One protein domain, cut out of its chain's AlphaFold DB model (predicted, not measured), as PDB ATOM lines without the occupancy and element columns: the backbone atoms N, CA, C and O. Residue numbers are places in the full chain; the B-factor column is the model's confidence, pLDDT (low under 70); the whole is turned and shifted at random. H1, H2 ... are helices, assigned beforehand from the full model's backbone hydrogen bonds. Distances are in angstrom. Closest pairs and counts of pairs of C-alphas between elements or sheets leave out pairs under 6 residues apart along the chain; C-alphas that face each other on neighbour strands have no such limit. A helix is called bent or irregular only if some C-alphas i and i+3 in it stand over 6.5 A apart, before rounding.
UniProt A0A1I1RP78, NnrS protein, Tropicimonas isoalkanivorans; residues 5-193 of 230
ATOM      1  N   ALA A   5     183.382 148.646 150.453       52.19
ATOM      2  CA  ALA A   5     182.105 149.318 150.316       52.19
ATOM      3  C   ALA A   5     181.016 148.381 149.765       52.19
ATOM      4  O   ALA A   5     179.869 148.476 150.193       52.19
ATOM      5  N   GLU A   6     181.358 147.448 148.873       58.34
ATOM      6  CA  GLU A   6     180.412 146.448 148.360       58.34
ATOM      7  C   GLU A   6     180.010 145.427 149.425       58.34
ATOM      8  O   GLU A   6     178.825 145.135 149.539       58.34
ATOM      9  N   ARG A   7     180.936 144.930 150.261       62.25
ATOM     10  CA  ARG A   7     180.576 144.008 151.362       62.25
ATOM     11  C   ARG A   7     179.744 144.686 152.448       62.25
ATOM     12  O   ARG A   7     178.799 144.081 152.946       62.25
ATOM     13  N   MET A   8     180.060 145.938 152.784       58.47
ATOM     14  CA  MET A   8     179.277 146.729 153.741       58.47
ATOM     15  C   MET A   8     177.864 147.022 153.223       58.47
ATOM     16  O   MET A   8     176.909 146.916 153.987       58.47
ATOM     17  N   ARG A   9     177.710 147.341 151.927       57.09
ATOM     18  CA  ARG A   9     176.393 147.538 151.290       57.09
ATOM     19  C   ARG A   9     175.632 146.230 151.053       57.09
ATOM     20  O   ARG A   9     174.407 146.247 151.023       57.09
ATOM     21  N   ALA A  10     176.333 145.110 150.879       59.28
ATOM     22  CA  ALA A  10     175.725 143.792 150.688       59.28
ATOM     23  C   ALA A  10     175.230 143.155 151.999       59.28
ATOM     24  O   ALA A  10     174.448 142.204 151.955       59.28
ATOM     25  N   TRP A  11     175.654 143.656 153.165       59.81
ATOM     26  CA  TRP A  11     175.192 143.145 154.453       59.81
ATOM     27  C   TRP A  11     173.730 143.541 154.712       59.81
ATOM     28  O   TRP A  11     173.420 144.698 154.980       59.81
ATOM     29  N   ARG A  12     172.833 142.549 154.665       58.16
ATOM     30  CA  ARG A  12     171.390 142.688 154.949       58.16
ATOM     31  C   ARG A  12     170.982 142.250 156.368       58.16
ATOM     32  O   ARG A  12     169.796 142.117 156.644       58.16
ATOM     33  N   GLY A  13     171.946 141.971 157.250       64.12
ATOM     34  CA  GLY A  13     171.691 141.541 158.630       64.12
ATOM     35  C   GLY A  13     171.402 142.704 159.597       64.12
ATOM     36  O   GLY A  13     171.334 143.857 159.172       64.12
ATOM     37  N   PRO A  14     171.271 142.433 160.911       66.50
ATOM     38  CA  PRO A  14     170.967 143.454 161.915       66.50
ATOM     39  C   PRO A  14     171.967 144.619 161.880       66.50
ATOM     40  O   PRO A  14     173.179 144.393 161.848       66.50
ATOM     41  N   ALA A  15     171.467 145.860 161.951       61.84
ATOM     42  CA  ALA A  15     172.264 147.095 161.846       61.84
ATOM     43  C   ALA A  15     173.356 147.246 162.930       61.84
ATOM     44  O   ALA A  15     174.293 148.041 162.790       61.84
ATOM     45  N   ILE A  16     173.236 146.472 164.012       60.47
ATOM     46  CA  ILE A  16     174.208 146.395 165.105       60.47
ATOM     47  C   ILE A  16     175.501 145.704 164.638       60.47
ATOM     48  O   ILE A  16     176.571 146.076 165.090       60.47
ATOM     49  N   LEU A  17     175.444 144.774 163.678       59.16
ATOM     50  CA  LEU A  17     176.620 144.046 163.168       59.16
ATOM     51  C   LEU A  17     177.276 144.702 161.943       59.16
ATOM     52  O   LEU A  17     178.234 144.164 161.385       59.16
ATOM     53  N   SER A  18     176.769 145.859 161.511       58.59
ATOM     54  CA  SER A  18     177.299 146.587 160.353       58.59
ATOM     55  C   SER A  18     178.682 147.192 160.608       58.59
ATOM     56  O   SER A  18     179.434 147.399 159.661       58.59
ATOM     57  N   PHE A  19     179.021 147.476 161.871       58.28
ATOM     58  CA  PHE A  19     180.310 148.042 162.263       58.28
ATOM     59  C   PHE A  19     180.788 147.475 163.597       58.28
ATOM     60  O   PHE A  19     180.019 147.442 164.554       58.28
ATOM     61  N   GLY A  20     182.077 147.131 163.681       58.84
ATOM     62  CA  GLY A  20     182.705 146.568 164.881       58.84
ATOM     63  C   GLY A  20     182.544 147.405 166.150       58.84
ATOM     64  O   GLY A  20     182.357 146.850 167.225       58.84
ATOM     65  N   PHE A  21     182.530 148.735 166.038       65.81
ATOM     66  CA  PHE A  21     182.380 149.607 167.205       65.81
ATOM     67  C   PHE A  21     180.972 149.564 167.817       65.81
ATOM     68  O   PHE A  21     180.819 149.740 169.019       65.81
ATOM     69  N   ARG A  22     179.923 149.324 167.023       75.75
ATOM     70  CA  ARG A  22     178.534 149.446 167.493       75.75
ATOM     71  C   ARG A  22     178.149 148.446 168.586       75.75
ATOM     72  O   ARG A  22     177.632 148.906 169.601       75.75
ATOM     73  N   PRO A  23     178.371 147.126 168.429       80.50
ATOM     74  CA  PRO A  23     177.997 146.178 169.464       80.50
ATOM     75  C   PRO A  23     178.876 146.375 170.698       80.50
ATOM     76  O   PRO A  23     178.352 146.513 171.794       80.50
ATOM     77  N   PHE A  24     180.195 146.479 170.531       86.00
ATOM     78  CA  PHE A  24     181.097 146.556 171.674       86.00
ATOM     79  C   PHE A  24     180.921 147.829 172.504       86.00
ATOM     80  O   PHE A  24     180.813 147.718 173.716       86.00
ATOM     81  N   PHE A  25     180.824 149.019 171.902       87.19
ATOM     82  CA  PHE A  25     180.676 150.255 172.684       87.19
ATOM     83  C   PHE A  25     179.311 150.344 173.376       87.19
ATOM     84  O   PHE A  25     179.244 150.720 174.544       87.19
ATOM     85  N   LEU A  26     178.228 149.981 172.677       88.50
ATOM     86  CA  LEU A  26     176.882 150.013 173.251       88.50
ATOM     87  C   LEU A  26     176.767 149.039 174.426       88.50
ATOM     88  O   LEU A  26     176.318 149.414 175.507       88.50
ATOM     89  N   TRP A  27     177.194 147.795 174.224       89.81
ATOM     90  CA  TRP A  27     177.086 146.775 175.257       89.81
ATOM     91  C   TRP A  27     178.111 146.954 176.373       89.81
ATOM     92  O   TRP A  27     177.789 146.628 177.507       89.81
ATOM     93  N   ALA A  28     179.282 147.543 176.112       91.94
ATOM     94  CA  ALA A  28     180.203 147.959 177.169       91.94
ATOM     95  C   ALA A  28     179.562 149.013 178.083       91.94
ATOM     96  O   ALA A  28     179.651 148.894 179.302       91.94
ATOM     97  N   ALA A  29     178.872 150.010 177.513       91.81
ATOM     98  CA  ALA A  29     178.174 151.037 178.287       91.81
ATOM     99  C   ALA A  29     177.026 150.453 179.131       91.81
ATOM    100  O   ALA A  29     176.868 150.805 180.300       91.81
ATOM    101  N   ILE A  30     176.249 149.526 178.564       93.81
ATOM    102  CA  ILE A  30     175.204 148.808 179.309       93.81
ATOM    103  C   ILE A  30     175.836 147.968 180.422       93.81
ATOM    104  O   ILE A  30     175.391 148.018 181.565       93.81
ATOM    105  N   TRP A  31     176.891 147.220 180.100       94.19
ATOM    106  CA  TRP A  31     177.542 146.330 181.047       94.19
ATOM    107  C   TRP A  31     178.157 147.076 182.223       94.19
ATOM    108  O   TRP A  31     177.933 146.670 183.354       94.19
ATOM    109  N   VAL A  32     178.863 148.189 182.004       93.69
ATOM    110  CA  VAL A  32     179.453 148.951 183.117       93.69
ATOM    111  C   VAL A  32     178.380 149.546 184.036       93.69
ATOM    112  O   VAL A  32     178.553 149.554 185.254       93.69
ATOM    113  N   ALA A  33     177.237 149.970 183.486       94.88
ATOM    114  CA  ALA A  33     176.104 150.435 184.284       94.88
ATOM    115  C   ALA A  33     175.505 149.300 185.133       94.88
ATOM    116  O   ALA A  33     175.271 149.483 186.329       94.88
ATOM    117  N   LEU A  34     175.313 148.116 184.541       93.94
ATOM    118  CA  LEU A  34     174.854 146.923 185.259       93.94
ATOM    119  C   LEU A  34     175.870 146.469 186.312       93.94
ATOM    120  O   LEU A  34     175.489 146.183 187.443       93.94
ATOM    121  N   ALA A  35     177.158 146.456 185.975       93.06
ATOM    122  CA  ALA A  35     178.228 146.072 186.881       93.06
ATOM    123  C   ALA A  35     178.275 146.993 188.104       93.06
ATOM    124  O   ALA A  35     178.393 146.505 189.222       93.06
ATOM    125  N   MET A  36     178.089 148.305 187.929       94.62
ATOM    126  CA  MET A  36     177.967 149.238 189.056       94.62
ATOM    127  C   MET A  36     176.706 148.999 189.888       94.62
ATOM    128  O   MET A  36     176.777 149.020 191.117       94.62
ATOM    129  N   ALA A  37     175.568 148.745 189.237       93.75
ATOM    130  CA  ALA A  37     174.311 148.459 189.924       93.75
ATOM    131  C   ALA A  37     174.370 147.163 190.749       93.75
ATOM    132  O   ALA A  37     173.714 147.077 191.782       93.75
ATOM    133  N   LEU A  38     175.164 146.179 190.318       92.12
ATOM    134  CA  LEU A  38     175.416 144.935 191.048       92.12
ATOM    135  C   LEU A  38     176.488 145.104 192.130       92.12
ATOM    136  O   LEU A  38     176.358 144.563 193.227       92.12
ATOM    137  N   TRP A  39     177.536 145.876 191.847       94.62
ATOM    138  CA  TRP A  39     178.665 146.027 192.756       94.62
ATOM    139  C   TRP A  39     178.350 146.875 193.988       94.62
ATOM    140  O   TRP A  39     178.793 146.530 195.078       94.62
ATOM    141  N   ILE A  40     177.577 147.959 193.855       92.94
ATOM    142  CA  ILE A  40     177.254 148.839 194.995       92.94
ATOM    143  C   ILE A  40     176.534 148.061 196.122       92.94
ATOM    144  O   ILE A  40     176.994 148.132 197.265       92.94
ATOM    145  N   PRO A  41     175.465 147.282 195.846       91.81
ATOM    146  CA  PRO A  41     174.837 146.414 196.842       91.81
ATOM    147  C   PRO A  41     175.760 145.308 197.367       91.81
ATOM    148  O   PRO A  41     175.650 144.924 198.533       91.81
ATOM    149  N   ALA A  42     176.661 144.797 196.522       91.06
ATOM    150  CA  ALA A  42     177.616 143.770 196.921       91.06
ATOM    151  C   ALA A  42     178.658 144.296 197.913       91.06
ATOM    152  O   ALA A  42     178.984 143.632 198.895       91.06
ATOM    153  N   LEU A  43     179.130 145.524 197.705       90.31
ATOM    154  CA  LEU A  43     180.071 146.185 198.602       90.31
ATOM    155  C   LEU A  43     179.439 146.525 199.959       90.31
ATOM    156  O   LEU A  43     180.116 146.462 200.981       90.31
ATOM    157  N   SER A  44     178.148 146.871 199.985       90.81
ATOM    158  CA  SER A  44     177.422 147.145 201.233       90.81
ATOM    159  C   SER A  44     177.024 145.882 202.007       90.81
ATOM    160  O   SER A  44     176.450 145.996 203.090       90.81
ATOM    161  N   GLY A  45     177.294 144.689 201.464       87.81
ATOM    162  CA  GLY A  45     176.891 143.406 202.046       87.81
ATOM    163  C   GLY A  45     175.398 143.094 201.904       87.81
ATOM    164  O   GLY A  45     174.913 142.134 202.491       87.81
ATOM    165  N   SER A  46     174.654 143.896 201.135       88.81
ATOM    166  CA  SER A  46     173.217 143.685 200.890       88.81
ATOM    167  C   SER A  46     172.921 142.656 199.794       88.81
ATOM    168  O   SER A  46     171.791 142.187 199.677       88.81
ATOM    169  N   LEU A  47     173.933 142.305 198.997       88.75
ATOM    170  CA  LEU A  47     173.865 141.318 197.928       88.75
ATOM    171  C   LEU A  47     175.125 140.454 197.960       88.75
ATOM    172  O   LEU A  47     176.233 140.972 197.891       88.75
ATOM    173  N   GLU A  48     174.978 139.136 197.987       85.38
ATOM    174  CA  GLU A  48     176.098 138.242 197.697       85.38
ATOM    175  C   GLU A  48     176.116 137.964 196.195       85.38
ATOM    176  O   GLU A  48     175.152 137.438 195.631       85.38
ATOM    177  N   LEU A  49     177.199 138.360 195.519       83.94
ATOM    178  CA  LEU A  49     177.363 138.034 194.107       83.94
ATOM    179  C   LEU A  49     177.603 136.527 193.979       83.94
ATOM    180  O   LEU A  49     178.462 135.998 194.686       83.94
ATOM    181  N   PRO A  50     176.926 135.833 193.048       84.62
ATOM    182  CA  PRO A  50     177.203 134.434 192.756       84.62
ATOM    183  C   PRO A  50     178.487 134.328 191.920       84.62
ATOM    184  O   PRO A  50     178.485 133.782 190.824       84.62
ATOM    185  N   SER A  51     179.593 134.864 192.433       84.31
ATOM    186  CA  SER A  51     180.918 134.825 191.829       84.31
ATOM    187  C   SER A  51     181.924 134.220 192.803       84.31
ATOM    188  O   SER A  51     181.767 134.309 194.017       84.31
ATOM    189  N   ARG A  52     182.980 133.601 192.276       82.56
ATOM    190  CA  ARG A  52     184.126 133.149 193.078       82.56
ATOM    191  C   ARG A  52     185.040 134.279 193.514       82.56
ATOM    192  O   ARG A  52     185.878 134.075 194.385       82.56
ATOM    193  N   PHE A  53     184.930 135.426 192.863       86.56
ATOM    194  CA  PHE A  53     185.702 136.596 193.225       86.56
ATOM    195  C   PHE A  53     185.048 137.286 194.417       86.56
ATOM    196  O   PHE A  53     183.823 137.376 194.500       86.56
ATOM    197  N   ASP A  54     185.872 137.817 195.317       89.62
ATOM    198  CA  ASP A  54     185.392 138.795 196.284       89.62
ATOM    199  C   ASP A  54     184.868 140.047 195.552       89.62
ATOM    200  O   ASP A  54     185.212 140.301 194.392       89.62
ATOM    201  N   ALA A  55     184.047 140.855 196.225       90.31
ATOM    202  CA  ALA A  55     183.387 142.000 195.598       90.31
ATOM    203  C   ALA A  55     184.370 142.993 194.947       90.31
ATOM    204  O   ALA A  55     184.055 143.579 193.910       90.31
ATOM    205  N   ALA A  56     185.560 143.194 195.519       91.38
ATOM    206  CA  ALA A  56     186.543 144.128 194.980       91.38
ATOM    207  C   ALA A  56     187.297 143.537 193.779       91.38
ATOM    208  O   ALA A  56     187.446 144.224 192.766       91.38
ATOM    209  N   SER A  57     187.711 142.268 193.845       93.00
ATOM    210  CA  SER A  57     188.309 141.562 192.701       93.00
ATOM    211  C   SER A  57     187.326 141.430 191.542       93.00
ATOM    212  O   SER A  57     187.714 141.650 190.395       93.00
ATOM    213  N   TRP A  58     186.048 141.168 191.821       94.31
ATOM    214  CA  TRP A  58     185.005 141.124 190.797       94.31
ATOM    215  C   TRP A  58     184.867 142.467 190.076       94.31
ATOM    216  O   TRP A  58     184.930 142.524 188.852       94.31
ATOM    217  N   HIS A  59     184.773 143.568 190.825       94.69
ATOM    218  CA  HIS A  59     184.714 144.909 190.243       94.69
ATOM    219  C   HIS A  59     185.950 145.251 189.417       94.69
ATOM    220  O   HIS A  59     185.829 145.726 188.288       94.69
ATOM    221  N   ALA A  60     187.139 144.992 189.964       94.88
ATOM    222  CA  ALA A  60     188.391 145.277 189.281       94.88
ATOM    223  C   ALA A  60     188.497 144.492 187.961       94.88
ATOM    224  O   ALA A  60     188.887 145.057 186.936       94.88
ATOM    225  N   HIS A  61     188.091 143.217 187.967       95.69
ATOM    226  CA  HIS A  61     188.041 142.377 186.771       95.69
ATOM    227  C   HIS A  61     187.043 142.905 185.743       95.69
ATOM    228  O   HIS A  61     187.399 143.113 184.583       95.69
ATOM    229  N   GLU A  62     185.820 143.204 186.170       94.75
ATOM    230  CA  GLU A  62     184.748 143.613 185.268       94.75
ATOM    231  C   GLU A  62     184.980 144.982 184.628       94.75
ATOM    232  O   GLU A  62     184.585 145.211 183.484       94.75
ATOM    233  N   PHE A  63     185.697 145.880 185.299       94.94
ATOM    234  CA  PHE A  63     186.082 147.165 184.722       94.94
ATOM    235  C   PHE A  63     187.284 147.047 183.785       94.94
ATOM    236  O   PHE A  63     187.268 147.599 182.678       94.94
ATOM    237  N   LEU A  64     188.325 146.327 184.212       95.69
ATOM    238  CA  LEU A  64     189.569 146.242 183.456       95.69
ATOM    239  C   LEU A  64     189.481 145.227 182.315       95.69
ATOM    240  O   LEU A  64     189.761 145.565 181.173       95.69
ATOM    241  N   PHE A  65     189.098 143.987 182.593       96.06
ATOM    242  CA  PHE A  65     189.048 142.913 181.598       96.06
ATOM    243  C   PHE A  65     187.666 142.760 180.964       96.06
ATOM    244  O   PHE A  65     187.573 142.264 179.842       96.06
ATOM    245  N   GLY A  66     186.604 143.242 181.613       93.81
ATOM    246  CA  GLY A  66     185.254 143.259 181.051       93.81
ATOM    247  C   GLY A  66     184.973 144.443 180.139       93.81
ATOM    248  O   GLY A  66     184.944 144.312 178.913       93.81
ATOM    249  N   TYR A  67     184.758 145.607 180.740       95.00
ATOM    250  CA  TYR A  67     184.409 146.842 180.052       95.00
ATOM    251  C   TYR A  67     185.523 147.303 179.111       95.00
ATOM    252  O   TYR A  67     185.294 147.481 177.911       95.00
ATOM    253  N   LEU A  68     186.743 147.476 179.626       94.50
ATOM    254  CA  LEU A  68     187.816 148.051 178.822       94.50
ATOM    255  C   LEU A  68     188.230 147.123 177.668       94.50
ATOM    256  O   LEU A  68     188.508 147.628 176.584       94.50
ATOM    257  N   SER A  69     188.179 145.793 177.818       94.69
ATOM    258  CA  SER A  69     188.453 144.881 176.694       94.69
ATOM    259  C   SER A  69     187.460 145.045 175.536       94.69
ATOM    260  O   SER A  69     187.872 144.978 174.378       94.69
ATOM    261  N   ALA A  70     186.182 145.335 175.813       93.88
ATOM    262  CA  ALA A  70     185.196 145.642 174.778       93.88
ATOM    263  C   ALA A  70     185.512 146.965 174.069       93.88
ATOM    264  O   ALA A  70     185.453 147.031 172.841       93.88
ATOM    265  N   ILE A  71     185.912 148.002 174.811       93.12
ATOM    266  CA  ILE A  71     186.342 149.279 174.217       93.12
ATOM    267  C   ILE A  71     187.575 149.074 173.327       93.12
ATOM    268  O   ILE A  71     187.604 149.545 172.188       93.12
ATOM    269  N   ILE A  72     188.559 148.312 173.810       91.56
ATOM    270  CA  ILE A  72     189.765 147.941 173.062       91.56
ATOM    271  C   ILE A  72     189.394 147.174 171.788       91.56
ATOM    272  O   ILE A  72     189.871 147.521 170.708       91.56
ATOM    273  N   ALA A  73     188.512 146.175 171.882       91.25
ATOM    274  CA  ALA A  73     188.044 145.405 170.734       91.25
ATOM    275  C   ALA A  73     187.362 146.301 169.698       91.25
ATOM    276  O   ALA A  73     187.731 146.282 168.523       91.25
ATOM    277  N   GLY A  74     186.414 147.134 170.129       88.31
ATOM    278  CA  GLY A  74     185.719 148.065 169.247       88.31
ATOM    279  C   GLY A  74     186.678 149.040 168.555       88.31
ATOM    280  O   GLY A  74     186.549 149.264 167.352       88.31
ATOM    281  N   PHE A  75     187.670 149.568 169.280       88.19
ATOM    282  CA  PHE A  75     188.694 150.446 168.712       88.19
ATOM    283  C   PHE A  75     189.571 149.708 167.693       88.19
ATOM    284  O   PHE A  75     189.650 150.118 166.533       88.19
ATOM    285  N   LEU A  76     190.176 148.580 168.073       87.00
ATOM    286  CA  LEU A  76     191.103 147.835 167.217       87.00
ATOM    287  C   LEU A  76     190.427 147.297 165.952       87.00
ATOM    288  O   LEU A  76     191.011 147.368 164.873       87.00
ATOM    289  N   LEU A  77     189.174 146.845 166.043       84.62
ATOM    290  CA  LEU A  77     188.402 146.391 164.880       84.62
ATOM    291  C   LEU A  77     188.132 147.509 163.860       84.62
ATOM    292  O   LEU A  77     187.870 147.215 162.694       84.62
ATOM    293  N   THR A  78     188.213 148.776 164.271       79.62
ATOM    294  CA  THR A  78     188.124 149.931 163.361       79.62
ATOM    295  C   THR A  78     189.489 150.459 162.924       79.62
ATOM    296  O   THR A  78     189.636 150.886 161.782       79.62
ATOM    297  N   ALA A  79     190.500 150.396 163.793       81.44
ATOM    298  CA  ALA A  79     191.834 150.925 163.525       81.44
ATOM    299  C   ALA A  79     192.675 150.003 162.625       81.44
ATOM    300  O   ALA A  79     193.325 150.469 161.689       81.44
ATOM    301  N   VAL A  80     192.629 148.688 162.854       81.25
ATOM    302  CA  VAL A  80     193.458 147.700 162.141       81.25
ATOM    303  C   VAL A  80     193.213 147.689 160.625       81.25
ATOM    304  O   VAL A  80     194.202 147.712 159.886       81.25
ATOM    305  N   PRO A  81     191.960 147.713 160.120       77.00
ATOM    306  CA  PRO A  81     191.703 147.792 158.679       77.00
ATOM    307  C   PRO A  81     192.334 149.030 158.030       77.00
ATOM    308  O   PRO A  81     192.893 148.940 156.938       77.00
ATOM    309  N   ASN A  82     192.328 150.171 158.731       77.12
ATOM    310  CA  ASN A  82     192.918 151.415 158.230       77.12
ATOM    311  C   ASN A  82     194.443 151.327 158.113       77.12
ATOM    312  O   ASN A  82     195.035 151.934 157.227       77.12
ATOM    313  N   TRP A  83     195.092 150.576 158.999       76.00
ATOM    314  CA  TRP A  83     196.545 150.443 158.997       76.00
ATOM    315  C   TRP A  83     197.070 149.353 158.063       76.00
ATOM    316  O   TRP A  83     198.199 149.435 157.582       76.00
ATOM    317  N   THR A  84     196.297 148.290 157.865       71.06
ATOM    318  CA  THR A  84     196.705 147.107 157.084       71.06
ATOM    319  C   THR A  84     196.188 147.137 155.650       71.06
ATOM    320  O   THR A  84     196.563 146.275 154.858       71.06
ATOM    321  N   TRP A  85     195.339 148.117 155.311       66.31
ATOM    322  CA  TRP A  85     194.624 148.212 154.032       66.31
ATOM    323  C   TRP A  85     193.783 146.966 153.710       66.31
ATOM    324  O   TRP A  85     193.422 146.730 152.555       66.31
ATOM    325  N   GLN A  86     193.466 146.165 154.730       71.44
ATOM    326  CA  GLN A  86     192.615 144.991 154.608       71.44
ATOM    327  C   GLN A  86     191.147 145.334 154.855       71.44
ATOM    328  O   GLN A  86     190.782 146.385 155.382       71.44
ATOM    329  N   LEU A  87     190.280 144.420 154.424       60.62
ATOM    330  CA  LEU A  87     188.839 144.561 154.555       60.62
ATOM    331  C   LEU A  87     188.428 144.464 156.039       60.62
ATOM    332  O   LEU A  87     188.806 143.495 156.697       60.62
ATOM    333  N   PRO A  88     187.623 145.406 156.567       69.44
ATOM    334  CA  PRO A  88     187.108 145.351 157.927       69.44
ATOM    335  C   PRO A  88     186.278 144.086 158.148       69.44
ATOM    336  O   PRO A  88     185.533 143.651 157.262       69.44
ATOM    337  N   ILE A  89     186.371 143.519 159.355       69.25
ATOM    338  CA  ILE A  89     185.465 142.448 159.768       69.25
ATOM    339  C   ILE A  89     184.048 143.017 159.823       69.25
ATOM    340  O   ILE A  89     183.758 143.941 160.582       69.25
ATOM    341  N   VAL A  90     183.153 142.408 159.053       69.12
ATOM    342  CA  VAL A  90     181.719 142.701 159.058       69.12
ATOM    343  C   VAL A  90     180.923 141.407 159.205       69.12
ATOM    344  O   VAL A  90     181.320 140.360 158.688       69.12
ATOM    345  N   GLY A  91     179.791 141.476 159.907       73.56
ATOM    346  CA  GLY A  91     178.844 140.364 160.017       73.56
ATOM    347  C   GLY A  91     179.215 139.286 161.043       73.56
ATOM    348  O   GLY A  91     179.535 139.583 162.190       73.56
ATOM    349  N   TRP A  92     179.116 138.014 160.654       74.88
ATOM    350  CA  TRP A  92     179.177 136.868 161.575       74.88
ATOM    351  C   TRP A  92     180.454 136.733 162.422       74.88
ATOM    352  O   TRP A  92     180.313 136.420 163.604       74.88
ATOM    353  N   PRO A  93     181.676 137.004 161.921       80.31
ATOM    354  CA  PRO A  93     182.871 136.913 162.763       80.31
ATOM    355  C   PRO A  93     182.876 137.951 163.897       80.31
ATOM    356  O   PRO A  93     183.358 137.668 164.991       80.31
ATOM    357  N   LEU A  94     182.270 139.125 163.674       82.81
ATOM    358  CA  LEU A  94     182.056 140.129 164.720       82.81
ATOM    359  C   LEU A  94     181.045 139.638 165.762       82.81
ATOM    360  O   LEU A  94     181.269 139.797 166.959       82.81
ATOM    361  N   GLY A  95     179.956 139.011 165.307       84.19
ATOM    362  CA  GLY A  95     178.977 138.374 166.187       84.19
ATOM    363  C   GLY A  95     179.607 137.288 167.062       84.19
ATOM    364  O   GLY A  95     179.326 137.237 168.252       84.19
ATOM    365  N   GLY A  96     180.518 136.485 166.502       89.06
ATOM    366  CA  GLY A  96     181.282 135.486 167.251       89.06
ATOM    367  C   GLY A  96     182.114 136.103 168.378       89.06
ATOM    368  O   GLY A  96     181.974 135.693 169.525       89.06
ATOM    369  N   LEU A  97     182.915 137.136 168.083       90.06
ATOM    370  CA  LEU A  97     183.690 137.848 169.112       90.06
ATOM    371  C   LEU A  97     182.792 138.459 170.194       90.06
ATOM    372  O   LEU A  97     183.128 138.410 171.376       90.06
ATOM    373  N   PHE A  98     181.647 139.015 169.800       90.12
ATOM    374  CA  PHE A  98     180.689 139.583 170.740       90.12
ATOM    375  C   PHE A  98     180.078 138.515 171.658       90.12
ATOM    376  O   PHE A  98     180.029 138.713 172.868       90.12
ATOM    377  N   VAL A  99     179.673 137.365 171.115       92.50
ATOM    378  CA  VAL A  99     179.147 136.242 171.909       92.50
ATOM    379  C   VAL A  99     180.202 135.708 172.874       92.50
ATOM    380  O   VAL A  99     179.874 135.450 174.028       92.50
ATOM    381  N   LEU A 100     181.464 135.598 172.446       94.00
ATOM    382  CA  LEU A 100     182.562 135.216 173.341       94.00
ATOM    383  C   LEU A 100     182.726 136.218 174.491       94.00
ATOM    384  O   LEU A 100     182.900 135.809 175.634       94.00
ATOM    385  N   TRP A 101     182.627 137.520 174.207       95.06
ATOM    386  CA  TRP A 101     182.694 138.547 175.246       95.06
ATOM    387  C   TRP A 101     181.523 138.450 176.230       95.06
ATOM    388  O   TRP A 101     181.755 138.434 177.434       95.06
ATOM    389  N   VAL A 102     180.284 138.324 175.739       93.62
ATOM    390  CA  VAL A 102     179.100 138.146 176.600       93.62
ATOM    391  C   VAL A 102     179.217 136.871 177.437       93.62
ATOM    392  O   VAL A 102     178.894 136.891 178.622       93.62
ATOM    393  N   GLY A 103     179.721 135.782 176.845       92.25
ATOM    394  CA  GLY A 103     179.982 134.524 177.541       92.25
ATOM    395  C   GLY A 103     180.930 134.708 178.723       92.25
ATOM    396  O   GLY A 103     180.591 134.309 179.831       92.25
ATOM    397  N   GLY A 104     182.060 135.397 178.527       90.94
ATOM    398  CA  GLY A 104     183.009 135.687 179.609       90.94
ATOM    399  C   GLY A 104     182.373 136.431 180.786       90.94
ATOM    400  O   GLY A 104     182.593 136.081 181.941       90.94
ATOM    401  N   ARG A 105     181.509 137.408 180.494       93.31
ATOM    402  CA  ARG A 105     180.796 138.200 181.508       93.31
ATOM    403  C   ARG A 105     179.769 137.374 182.280       93.31
ATOM    404  O   ARG A 105     179.691 137.467 183.503       93.31
ATOM    405  N   ALA A 106     179.001 136.546 181.572       90.50
ATOM    406  CA  ALA A 106     178.027 135.652 182.192       90.50
ATOM    407  C   ALA A 106     178.709 134.638 183.123       90.50
ATOM    408  O   ALA A 106     178.246 134.425 184.237       90.50
ATOM    409  N   GLU A 107     179.835 134.072 182.694       87.69
ATOM    410  CA  GLU A 107     180.629 133.107 183.460       87.69
ATOM    411  C   GLU A 107     181.243 133.712 184.724       87.69
ATOM    412  O   GLU A 107     181.146 133.134 185.805       87.69
ATOM    413  N   VAL A 108     181.837 134.905 184.624       86.38
ATOM    414  CA  VAL A 108     182.415 135.596 185.789       86.38
ATOM    415  C   VAL A 108     181.327 135.983 186.799       86.38
ATOM    416  O   VAL A 108     181.552 135.888 188.013       86.38
ATOM    417  N   LEU A 109     180.133 136.350 186.320       86.75
ATOM    418  CA  LEU A 109     178.971 136.642 187.161       86.75
ATOM    419  C   LEU A 109     178.308 135.387 187.755       86.75
ATOM    420  O   LEU A 109     177.717 135.508 188.818       86.75
ATOM    421  N   LEU A 110     178.388 134.221 187.101       83.19
ATOM    422  CA  LEU A 110     177.700 132.970 187.479       83.19
ATOM    423  C   LEU A 110     178.681 131.804 187.701       83.19
ATOM    424  O   LEU A 110     178.423 130.657 187.331       83.19
ATOM    425  N   SER A 111     179.826 132.076 188.320       80.56
ATOM    426  CA  SER A 111     180.921 131.101 188.412       80.56
ATOM    427  C   SER A 111     180.772 129.925 189.407       80.56
ATOM    428  O   SER A 111     181.447 128.922 189.169       80.56
ATOM    429  N   PRO A 112     179.938 129.921 190.475       74.81
ATOM    430  CA  PRO A 112     179.952 128.898 191.529       74.81
ATOM    431  C   PRO A 112     179.860 127.443 191.051       74.81
ATOM    432  O   PRO A 112     180.475 126.570 191.664       74.81
ATOM    433  N   GLY A 113     179.159 127.177 189.942       72.94
ATOM    434  CA  GLY A 113     178.934 125.825 189.415       72.94
ATOM    435  C   GLY A 113     179.985 125.292 188.433       72.94
ATOM    436  O   GLY A 113     179.941 124.113 188.093       72.94
ATOM    437  N   LEU A 114     180.924 126.119 187.960       80.44
ATOM    438  CA  LEU A 114     181.796 125.768 186.823       80.44
ATOM    439  C   LEU A 114     183.262 125.664 187.233       80.44
ATOM    440  O   LEU A 114     183.680 126.476 188.036       80.44
ATOM    441  N   PRO A 115     184.086 124.730 186.733       86.38
ATOM    442  CA  PRO A 115     185.504 124.667 187.106       86.38
ATOM    443  C   PRO A 115     186.227 126.007 186.882       86.38
ATOM    444  O   PRO A 115     185.971 126.678 185.885       86.38
ATOM    445  N   SER A 116     187.161 126.388 187.761       86.00
ATOM    446  CA  SER A 116     187.912 127.657 187.643       86.00
ATOM    447  C   SER A 116     188.592 127.816 186.280       86.00
ATOM    448  O   SER A 116     188.556 128.888 185.682       86.00
ATOM    449  N   LEU A 117     189.133 126.719 185.745       89.50
ATOM    450  CA  LEU A 117     189.715 126.684 184.408       89.50
ATOM    451  C   LEU A 117     188.682 126.963 183.306       89.50
ATOM    452  O   LEU A 117     189.008 127.643 182.342       89.50
ATOM    453  N   ALA A 118     187.447 126.471 183.435       89.25
ATOM    454  CA  ALA A 118     186.401 126.710 182.440       89.25
ATOM    455  C   ALA A 118     186.023 128.197 182.384       89.25
ATOM    456  O   ALA A 118     186.008 128.775 181.300       89.25
ATOM    457  N   VAL A 119     185.834 128.827 183.549       89.81
ATOM    458  CA  VAL A 119     185.553 130.270 183.661       89.81
ATOM    459  C   VAL A 119     186.676 131.088 183.016       89.81
ATOM    460  O   VAL A 119     186.413 131.956 182.182       89.81
ATOM    461  N   ALA A 120     187.935 130.761 183.330       92.06
ATOM    462  CA  ALA A 120     189.095 131.437 182.756       92.06
ATOM    463  C   ALA A 120     189.169 131.274 181.229       92.06
ATOM    464  O   ALA A 120     189.444 132.237 180.516       92.06
ATOM    465  N   LEU A 121     188.908 130.071 180.706       94.12
ATOM    466  CA  LEU A 121     188.946 129.804 179.266       94.12
ATOM    467  C   LEU A 121     187.863 130.576 178.504       94.12
ATOM    468  O   LEU A 121     188.156 131.115 177.437       94.12
ATOM    469  N   VAL A 122     186.639 130.648 179.037       94.12
ATOM    470  CA  VAL A 122     185.550 131.393 178.389       94.12
ATOM    471  C   VAL A 122     185.823 132.897 178.423       94.12
ATOM    472  O   VAL A 122     185.681 133.560 177.397       94.12
ATOM    473  N   ASP A 123     186.291 133.433 179.551       93.69
ATOM    474  CA  ASP A 123     186.628 134.856 179.666       93.69
ATOM    475  C   ASP A 123     187.826 135.262 178.788       93.69
ATOM    476  O   ASP A 123     187.823 136.323 178.159       93.69
ATOM    477  N   LEU A 124     188.830 134.390 178.655       95.94
ATOM    478  CA  LEU A 124     189.984 134.617 177.780       95.94
ATOM    479  C   LEU A 124     189.673 134.417 176.292       95.94
ATOM    480  O   LEU A 124     190.437 134.896 175.449       95.94
ATOM    481  N   ALA A 125     188.575 133.746 175.938       96.00
ATOM    482  CA  ALA A 125     188.295 133.368 174.556       96.00
ATOM    483  C   ALA A 125     188.226 134.579 173.613       96.00
ATOM    484  O   ALA A 125     188.819 134.548 172.533       96.00
ATOM    485  N   MET A 126     187.552 135.663 174.017       95.50
ATOM    486  CA  MET A 126     187.470 136.876 173.196       95.50
ATOM    487  C   MET A 126     188.828 137.578 173.019       95.50
ATOM    488  O   MET A 126     189.234 137.749 171.866       95.50
ATOM    489  N   PRO A 127     189.563 137.974 174.081       95.06
ATOM    490  CA  PRO A 127     190.841 138.669 173.913       95.06
ATOM    491  C   PRO A 127     191.894 137.808 173.198       95.06
ATOM    492  O   PRO A 127     192.663 138.336 172.390       95.06
ATOM    493  N   VAL A 128     191.888 136.483 173.391       96.50
ATOM    494  CA  VAL A 128     192.751 135.554 172.638       96.50
ATOM    495  C   VAL A 128     192.371 135.526 171.156       96.50
ATOM    496  O   VAL A 128     193.246 135.677 170.299       96.50
ATOM    497  N   ALA A 129     191.082 135.388 170.832       94.88
ATOM    498  CA  ALA A 129     190.612 135.399 169.447       94.88
ATOM    499  C   ALA A 129     190.929 136.731 168.748       94.88
ATOM    500  O   ALA A 129     191.391 136.740 167.604       94.88
ATOM    501  N   LEU A 130     190.747 137.853 169.448       93.06
ATOM    502  CA  LEU A 130     191.088 139.183 168.955       93.06
ATOM    503  C   LEU A 130     192.598 139.323 168.716       93.06
ATOM    504  O   LEU A 130     193.003 139.801 167.658       93.06
ATOM    505  N   THR A 131     193.430 138.861 169.652       93.62
ATOM    506  CA  THR A 131     194.895 138.865 169.514       93.62
ATOM    507  C   THR A 131     195.338 138.050 168.301       93.62
ATOM    508  O   THR A 131     196.139 138.527 167.498       93.62
ATOM    509  N   GLY A 132     194.785 136.847 168.118       92.50
ATOM    510  CA  GLY A 132     195.080 135.995 166.964       92.50
ATOM    511  C   GLY A 132     194.656 136.629 165.637       92.50
ATOM    512  O   GLY A 132     195.414 136.597 164.665       92.50
ATOM    513  N   PHE A 133     193.483 137.270 165.608       90.19
ATOM    514  CA  PHE A 133     193.034 138.032 164.447       90.19
ATOM    515  C   PHE A 133     193.999 139.182 164.122       90.19
ATOM    516  O   PHE A 133     194.479 139.276 162.994       90.19
ATOM    517  N   LEU A 134     194.356 140.006 165.111       88.38
ATOM    518  CA  LEU A 134     195.299 141.111 164.922       88.38
ATOM    519  C   LEU A 134     196.669 140.633 164.443       88.38
ATOM    520  O   LEU A 134     197.241 141.231 163.531       88.38
ATOM    521  N   ALA A 135     197.184 139.552 165.029       90.44
ATOM    522  CA  ALA A 135     198.459 138.967 164.635       90.44
ATOM    523  C   ALA A 135     198.446 138.572 163.154       90.44
ATOM    524  O   ALA A 135     199.352 138.947 162.407       90.44
ATOM    525  N   ARG A 136     197.387 137.884 162.707       89.56
ATOM    526  CA  ARG A 136     197.210 137.512 161.299       89.56
ATOM    527  C   ARG A 136     197.220 138.741 160.390       89.56
ATOM    528  O   ARG A 136     197.954 138.753 159.403       89.56
ATOM    529  N   GLU A 137     196.430 139.762 160.711       86.44
ATOM    530  CA  GLU A 137     196.308 140.962 159.874       86.44
ATOM    531  C   GLU A 137     197.620 141.747 159.779       86.44
ATOM    532  O   GLU A 137     197.996 142.187 158.691       86.44
ATOM    533  N   ILE A 138     198.354 141.875 160.888       85.06
ATOM    534  CA  ILE A 138     199.644 142.575 160.925       85.06
ATOM    535  C   ILE A 138     200.711 141.814 160.132       85.06
ATOM    536  O   ILE A 138     201.458 142.438 159.374       85.06
ATOM    537  N   ILE A 139     200.769 140.484 160.264       87.56
ATOM    538  CA  ILE A 139     201.740 139.642 159.545       87.56
ATOM    539  C   ILE A 139     201.456 139.667 158.039       87.56
ATOM    540  O   ILE A 139     202.369 139.899 157.245       87.56
ATOM    541  N   VAL A 140     200.196 139.479 157.634       85.31
ATOM    542  CA  VAL A 140     199.798 139.492 156.214       85.31
ATOM    543  C   VAL A 140     199.967 140.887 155.611       85.31
ATOM    544  O   VAL A 140     200.500 141.020 154.510       85.31
ATOM    545  N   GLY A 141     199.581 141.932 156.347       79.94
ATOM    546  CA  GLY A 141     199.754 143.328 155.942       79.94
ATOM    547  C   GLY A 141     201.194 143.842 156.055       79.94
ATOM    548  O   GLY A 141     201.451 144.985 155.682       79.94
ATOM    549  N   LYS A 142     202.128 143.032 156.584       83.56
ATOM    550  CA  LYS A 142     203.534 143.385 156.861       83.56
ATOM    551  C   LYS A 142     203.693 144.715 157.611       83.56
ATOM    552  O   LYS A 142     204.672 145.438 157.418       83.56
ATOM    553  N   ASN A 143     202.735 145.048 158.475       76.44
ATOM    554  CA  ASN A 143     202.706 146.328 159.176       76.44
ATOM    555  C   ASN A 143     203.389 146.232 160.546       76.44
ATOM    556  O   ASN A 143     202.763 146.334 161.602       76.44
ATOM    557  N   TRP A 144     204.706 146.050 160.512       81.56
ATOM    558  CA  TRP A 144     205.543 145.864 161.701       81.56
ATOM    559  C   TRP A 144     205.507 147.041 162.675       81.56
ATOM    560  O   TRP A 144     205.757 146.871 163.866       81.56
ATOM    561  N   ARG A 145     205.163 148.236 162.183       76.81
ATOM    562  CA  ARG A 145     205.082 149.452 162.995       76.81
ATOM    563  C   ARG A 145     203.988 149.364 164.062       76.81
ATOM    564  O   ARG A 145     204.157 149.924 165.135       76.81
ATOM    565  N   ASN A 146     202.934 148.590 163.801       81.75
ATOM    566  CA  ASN A 146     201.791 148.430 164.702       81.75
ATOM    567  C   ASN A 146     201.860 147.161 165.566       81.75
ATOM    568  O   ASN A 146     200.876 146.786 166.203       81.75
ATOM    569  N   LEU A 147     203.025 146.505 165.634       85.44
ATOM    570  CA  LEU A 147     203.249 145.396 166.567       85.44
ATOM    571  C   LEU A 147     203.091 145.814 168.030       85.44
ATOM    572  O   LEU A 147     202.823 144.961 168.873       85.44
ATOM    573  N   ILE A 148     203.241 147.102 168.341       86.44
ATOM    574  CA  ILE A 148     203.051 147.609 169.698       86.44
ATOM    575  C   ILE A 148     201.619 147.366 170.190       86.44
ATOM    576  O   ILE A 148     201.454 146.839 171.285       86.44
ATOM    577  N   ALA A 149     200.597 147.612 169.362       86.69
ATOM    578  CA  ALA A 149     199.203 147.336 169.711       86.69
ATOM    579  C   ALA A 149     198.960 145.837 169.956       86.69
ATOM    580  O   ALA A 149     198.319 145.465 170.937       86.69
ATOM    581  N   LEU A 150     199.532 144.967 169.112       90.94
ATOM    582  CA  LEU A 150     199.467 143.514 169.300       90.94
ATOM    583  C   LEU A 150     200.165 143.073 170.592       90.94
ATOM    584  O   LEU A 150     199.640 142.241 171.327       90.94
ATOM    585  N   THR A 151     201.335 143.643 170.875       91.88
ATOM    586  CA  THR A 151     202.119 143.331 172.075       91.88
ATOM    587  C   THR A 151     201.370 143.762 173.330       91.88
ATOM    588  O   THR A 151     201.242 142.970 174.259       91.88
ATOM    589  N   MET A 152     200.815 144.979 173.351       92.56
ATOM    590  CA  MET A 152     200.029 145.477 174.484       92.56
ATOM    591  C   MET A 152     198.762 144.644 174.703       92.56
ATOM    592  O   MET A 152     198.479 144.269 175.839       92.56
ATOM    593  N   LEU A 153     198.041 144.278 173.637       94.31
ATOM    594  CA  LEU A 153     196.879 143.389 173.738       94.31
ATOM    595  C   LEU A 153     197.269 141.981 174.226       94.31
ATOM    596  O   LEU A 153     196.554 141.383 175.032       94.31
ATOM    597  N   GLY A 154     198.419 141.465 173.791       95.94
ATOM    598  CA  GLY A 154     198.970 140.200 174.273       95.94
ATOM    599  C   GLY A 154     199.284 140.240 175.769       95.94
ATOM    600  O   GLY A 154     198.841 139.364 176.508       95.94
ATOM    601  N   ILE A 155     199.965 141.293 176.237       96.56
ATOM    602  CA  ILE A 155     200.235 141.504 177.670       96.56
ATOM    603  C   ILE A 155     198.923 141.620 178.443       96.56
ATOM    604  O   ILE A 155     198.778 140.982 179.482       96.56
ATOM    605  N   PHE A 156     197.949 142.375 177.936       96.75
ATOM    606  CA  PHE A 156     196.631 142.514 178.550       96.75
ATOM    607  C   PHE A 156     195.912 141.158 178.678       96.75
ATOM    608  O   PHE A 156     195.364 140.840 179.731       96.75
ATOM    609  N   THR A 157     195.987 140.314 177.647       96.94
ATOM    610  CA  THR A 157     195.403 138.962 177.650       96.94
ATOM    611  C   THR A 157     196.095 138.043 178.660       96.94
ATOM    612  O   THR A 157     195.427 137.368 179.440       96.94
ATOM    613  N   ILE A 158     197.431 138.046 178.697       97.50
ATOM    614  CA  ILE A 158     198.218 137.277 179.677       97.50
ATOM    615  C   ILE A 158     197.917 137.758 181.101       97.50
ATOM    616  O   ILE A 158     197.773 136.950 182.013       97.50
ATOM    617  N   SER A 159     197.767 139.066 181.286       97.25
ATOM    618  CA  SER A 159     197.425 139.675 182.571       97.25
ATOM    619  C   SER A 159     196.063 139.205 183.084       97.25
ATOM    620  O   SER A 159     195.935 138.919 184.271       97.25
ATOM    621  N   ASN A 160     195.076 139.043 182.195       96.75
ATOM    622  CA  ASN A 160     193.785 138.452 182.550       96.75
ATOM    623  C   ASN A 160     193.939 136.980 182.977       96.75
ATOM    624  O   ASN A 160     193.375 136.552 183.980       96.75
ATOM    625  N   ALA A 161     194.771 136.206 182.275       96.31
ATOM    626  CA  ALA A 161     195.034 134.814 182.647       96.31
ATOM    627  C   ALA A 161     195.709 134.700 184.023       96.31
ATOM    628  O   ALA A 161     195.341 133.838 184.821       96.31
ATOM    629  N   ILE A 162     196.656 135.596 184.322       96.12
ATOM    630  CA  ILE A 162     197.292 135.694 185.641       96.12
ATOM    631  C   ILE A 162     196.257 136.070 186.706       96.12
ATOM    632  O   ILE A 162     196.255 135.458 187.766       96.12
ATOM    633  N   PHE A 163     195.344 137.002 186.420       95.44
ATOM    634  CA  PHE A 163     194.282 137.381 187.355       95.44
ATOM    635  C   PHE A 163     193.394 136.183 187.728       95.44
ATOM    636  O   PHE A 163     193.157 135.928 188.908       95.44
ATOM    637  N   HIS A 164     192.948 135.404 186.734       93.81
ATOM    638  CA  HIS A 164     192.184 134.171 186.975       93.81
ATOM    639  C   HIS A 164     192.988 133.132 187.758       93.81
ATOM    640  O   HIS A 164     192.434 132.432 188.602       93.81
ATOM    641  N   TRP A 165     194.293 133.033 187.500       93.62
ATOM    642  CA  TRP A 165     195.184 132.135 188.229       93.62
ATOM    643  C   TRP A 165     195.346 132.534 189.701       93.62
ATOM    644  O   TRP A 165     195.228 131.677 190.574       93.62
ATOM    645  N   GLU A 166     195.576 133.818 189.988       92.50
ATOM    646  CA  GLU A 166     195.661 134.366 191.351       92.50
ATOM    647  C   GLU A 166     194.342 134.131 192.103       92.50
ATOM    648  O   GLU A 166     194.331 133.562 193.196       92.50
ATOM    649  N   ALA A 167     193.210 134.440 191.467       90.25
ATOM    650  CA  ALA A 167     191.899 134.205 192.058       90.25
ATOM    651  C   ALA A 167     191.609 132.710 192.304       90.25
ATOM    652  O   ALA A 167     191.028 132.349 193.327       90.25
ATOM    653  N   ALA A 168     192.047 131.815 191.413       89.38
ATOM    654  CA  ALA A 168     191.877 130.369 191.584       89.38
ATOM    655  C   ALA A 168     192.701 129.790 192.749       89.38
ATOM    656  O   ALA A 168     192.352 128.728 193.266       89.38
ATOM    657  N   ARG A 169     193.775 130.470 193.173       88.94
ATOM    658  CA  ARG A 169     194.569 130.105 194.360       88.94
ATOM    659  C   ARG A 169     193.977 130.635 195.667       88.94
ATOM    660  O   ARG A 169     194.462 130.259 196.730       88.94
ATOM    661  N   GLY A 170     192.934 131.463 195.588       82.69
ATOM    662  CA  GLY A 170     192.359 132.163 196.734       82.69
ATOM    663  C   GLY A 170     193.129 133.426 197.130       82.69
ATOM    664  O   GLY A 170     192.901 133.948 198.220       82.69
ATOM    665  N   ASP A 171     194.030 133.919 196.272       85.88
ATOM    666  CA  ASP A 171     194.731 135.183 196.500       85.88
ATOM    667  C   ASP A 171     193.799 136.376 196.217       85.88
ATOM    668  O   ASP A 171     192.851 136.291 195.431       85.88
ATOM    669  N   TYR A 172     194.095 137.533 196.816       87.75
ATOM    670  CA  TYR A 172     193.361 138.772 196.553       87.75
ATOM    671  C   TYR A 172     193.784 139.390 195.210       87.75
ATOM    672  O   TYR A 172     194.653 140.269 195.142       87.75
ATOM    673  N   ALA A 173     193.175 138.909 194.126       86.75
ATOM    674  CA  ALA A 173     193.534 139.250 192.747       86.75
ATOM    675  C   ALA A 173     193.446 140.759 192.434       86.75
ATOM    676  O   ALA A 173     194.222 141.266 191.621       86.75
ATOM    677  N   ALA A 174     192.595 141.520 193.137       85.44
ATOM    678  CA  ALA A 174     192.546 142.985 193.038       85.44
ATOM    679  C   ALA A 174     193.870 143.698 193.396       85.44
ATOM    680  O   ALA A 174     194.072 144.851 193.019       85.44
ATOM    681  N   GLN A 175     194.792 143.047 194.109       90.62
ATOM    682  CA  GLN A 175     196.143 143.570 194.370       90.62
ATOM    683  C   GLN A 175     197.243 142.731 193.709       90.62
ATOM    684  O   GLN A 175     198.434 142.975 193.938       90.62
ATOM    685  N   GLY A 176     196.845 141.767 192.884       92.19
ATOM    686  CA  GLY A 176     197.724 140.839 192.198       92.19
ATOM    687  C   GLY A 176     198.536 141.479 191.075       92.19
ATOM    688  O   GLY A 176     198.364 142.645 190.688       92.19
ATOM    689  N   TYR A 177     199.457 140.692 190.535       93.31
ATOM    690  CA  TYR A 177     200.274 141.089 189.396       93.31
ATOM    691  C   TYR A 177     199.438 141.189 188.120       93.31
ATOM    692  O   TYR A 177     199.714 142.070 187.300       93.31
ATOM    693  N   GLY A 178     198.396 140.358 187.981       93.38
ATOM    694  CA  GLY A 178     197.505 140.371 186.820       93.38
ATOM    695  C   GLY A 178     196.832 141.730 186.631       93.38
ATOM    696  O   GLY A 178     196.908 142.319 185.553       93.38
ATOM    697  N   LEU A 179     196.262 142.300 187.697       95.31
ATOM    698  CA  LEU A 179     195.606 143.608 187.612       95.31
ATOM    699  C   LEU A 179     196.594 144.725 187.239       95.31
ATOM    700  O   LEU A 179     196.322 145.532 186.350       95.31
ATOM    701  N   ARG A 180     197.761 144.768 187.895       95.56
ATOM    702  CA  ARG A 180     198.770 145.820 187.674       95.56
ATOM    703  C   ARG A 180     199.344 145.771 186.262       95.56
ATOM    704  O   ARG A 180     199.466 146.812 185.619       95.56
ATOM    705  N   ALA A 181     199.676 144.575 185.779       95.94
ATOM    706  CA  ALA A 181     200.191 144.382 184.429       95.94
ATOM    707  C   ALA A 181     199.127 144.714 183.371       95.94
ATOM    708  O   ALA A 181     199.431 145.417 182.405       95.94
ATOM    709  N   GLY A 182     197.872 144.303 183.588       95.19
ATOM    710  CA  GLY A 182     196.759 144.598 182.686       95.19
ATOM    711  C   GLY A 182     196.461 146.093 182.601       95.19
ATOM    712  O   GLY A 182     196.345 146.641 181.503       95.19
ATOM    713  N   LEU A 183     196.418 146.778 183.747       95.44
ATOM    714  CA  LEU A 183     196.230 148.226 183.814       95.44
ATOM    715  C   LEU A 183     197.403 148.969 183.168       95.44
ATOM    716  O   LEU A 183     197.189 149.889 182.383       95.44
ATOM    717  N   GLY A 184     198.640 148.549 183.444       94.56
ATOM    718  CA  GLY A 184     199.833 149.112 182.816       94.56
ATOM    719  C   GLY A 184     199.803 148.973 181.293       94.56
ATOM    720  O   GLY A 184     200.029 149.955 180.590       94.56
ATOM    721  N   ALA A 185     199.453 147.792 180.777       93.75
ATOM    722  CA  ALA A 185     199.316 147.551 179.341       93.75
ATOM    723  C   ALA A 185     198.216 148.419 178.714       93.75
ATOM    724  O   ALA A 185     198.430 149.019 177.663       93.75
ATOM    725  N   ALA A 186     197.065 148.542 179.378       91.50
ATOM    726  CA  ALA A 186     195.971 149.404 178.947       91.50
ATOM    727  C   ALA A 186     196.377 150.885 178.877       91.50
ATOM    728  O   ALA A 186     196.177 151.538 177.853       91.50
ATOM    729  N   LEU A 187     196.974 151.410 179.948       92.12
ATOM    730  CA  LEU A 187     197.425 152.801 180.017       92.12
ATOM    731  C   LEU A 187     198.517 153.085 178.989       92.12
ATOM    732  O   LEU A 187     198.465 154.109 178.309       92.12
ATOM    733  N   MET A 188     199.471 152.166 178.827       90.19
ATOM    734  CA  MET A 188     200.505 152.272 177.801       90.19
ATOM    735  C   MET A 188     199.910 152.245 176.399       90.19
ATOM    736  O   MET A 188     200.332 153.026 175.556       90.19
ATOM    737  N   MET A 189     198.909 151.406 176.142       87.31
ATOM    738  CA  MET A 189     198.254 151.360 174.840       87.31
ATOM    739  C   MET A 189     197.532 152.675 174.523       87.31
ATOM    740  O   MET A 189     197.694 153.199 173.424       87.31
ATOM    741  N   ILE A 190     196.810 153.247 175.491       83.56
ATOM    742  CA  ILE A 190     196.114 154.537 175.332       83.56
ATOM    743  C   ILE A 190     197.114 155.696 175.186       83.56
ATOM    744  O   ILE A 190     196.908 156.593 174.372       83.56
ATOM    745  N   GLY A 191     198.201 155.680 175.961       76.50
ATOM    746  CA  GLY A 191     199.239 156.712 175.934       76.50
ATOM    747  C   GLY A 191     200.233 156.576 174.777       76.50
ATOM    748  O   GLY A 191     200.950 157.528 174.463       76.50
ATOM    749  N   SER A 192     200.302 155.406 174.137       70.94
ATOM    750  CA  SER A 192     201.195 155.172 173.007       70.94
ATOM    751  C   SER A 192     200.765 156.003 171.798       70.94
ATOM    752  O   SER A 192     199.584 156.198 171.508       70.94
ATOM    753  N   ARG A 193     201.759 156.538 171.085       54.09
ATOM    754  CA  ARG A 193     201.618 157.594 170.066       54.09
ATOM    755  C   ARG A 193     200.845 157.172 168.805       54.09
ATOM    756  O   ARG A 193     200.731 157.976 167.883       54.09
TER     757      ARG A 193
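AT A GLANCE: This is residues 5 to 193 of the 230 residues of the protein "NnrS protein" of Tropicimonas isoalkanivorans (UniProt A0A1I1RP78). The long helix H4 runs through the middle of an up-and-down bundle whose six members, H3, H4, H5, H6b, H7 and H8, each run against the one before. The short helices H1 and H2 lie at one end of the bundle, near where H3 begins. The 189 printed residues hold eight named helices, H1 to H8 in chain order, and no named strand; the class is all helix. The whole is compact, with a radius of gyration of the C-alphas of 17.0 A, and only just elongated, spanning 53 by 35 by 29 A.

IN THESE COORDINATES: H4, the longest helix, is residues 55 to 84 and 41.1 A long, from C-alpha 55 at (183.387, 142.000, 195.598) to C-alpha 84 at (196.705, 147.107, 157.084), with a kink of 33 degrees near residue 74. H3 is residues 21 to 43, 31.7 A, and H5 residues 92 to 109, 25.6 A. H6, residues 116 to 140, was assigned as one helix by its hydrogen bonds but is bent: C-alphas 123 and 126 are 6.8 A apart. Its arms are H6a, residues 116 to 123, and H6b, residues 126 to 140, 21.1 A long. H7, residues 144 to 168, 36.3 A, is irregular, with C-alphas 145 and 148 7.2 A apart. H8 is residues 177 to 191, 20.6 A, ending at C-alpha 191, (199.239, 156.712, 175.934). H1 is residues 5 to 10 and H2 residues 15 to 18.

HOW THE PARTS SIT: H4 is the hub, touching four helices. It forms a hairpin with H3, opposite ways at a shallow tilt of 9 degrees; their closest C-alphas, Phe 21 and Gly 74, are 4.2 A apart. With residues 58 to 70 alone it touches H5, closest at C-alphas 66 and 105, 6.8 A. H4 touches H6b, the same way at a shallow 22 degrees, closest at C-alphas 84 and 138, 6.6 A. It touches H8 with residues 60 to 65 alone, at 36 degrees, only just steep; C-alphas 64 and 183 come closest, at 7.0 A. H7 and H8 form a hairpin, closest at C-alphas 159 and 178, 4.3 A. H6a and H6b stand at a steep 51 degrees. H1 and H4 are apart. Every O i to N i+4 pair is within hydrogen-bond range in H1, H5, H6a, H6b and H8, against 18 of 19 in H3, 20 of 26 in H4 and 18 of 21 in H7; H2 is too short for such a pair.

THE WHOLE: The C-alphas of Glu 6 and Gly 45, the two farthest apart, are 53.9 A apart. The printed part has no cut, and H3 to H4 is a long link of 11 residues. Mean pLDDT of the printed part is 85.8; residues 5 to 21, 85, 87 to 90 and 193 are under 70.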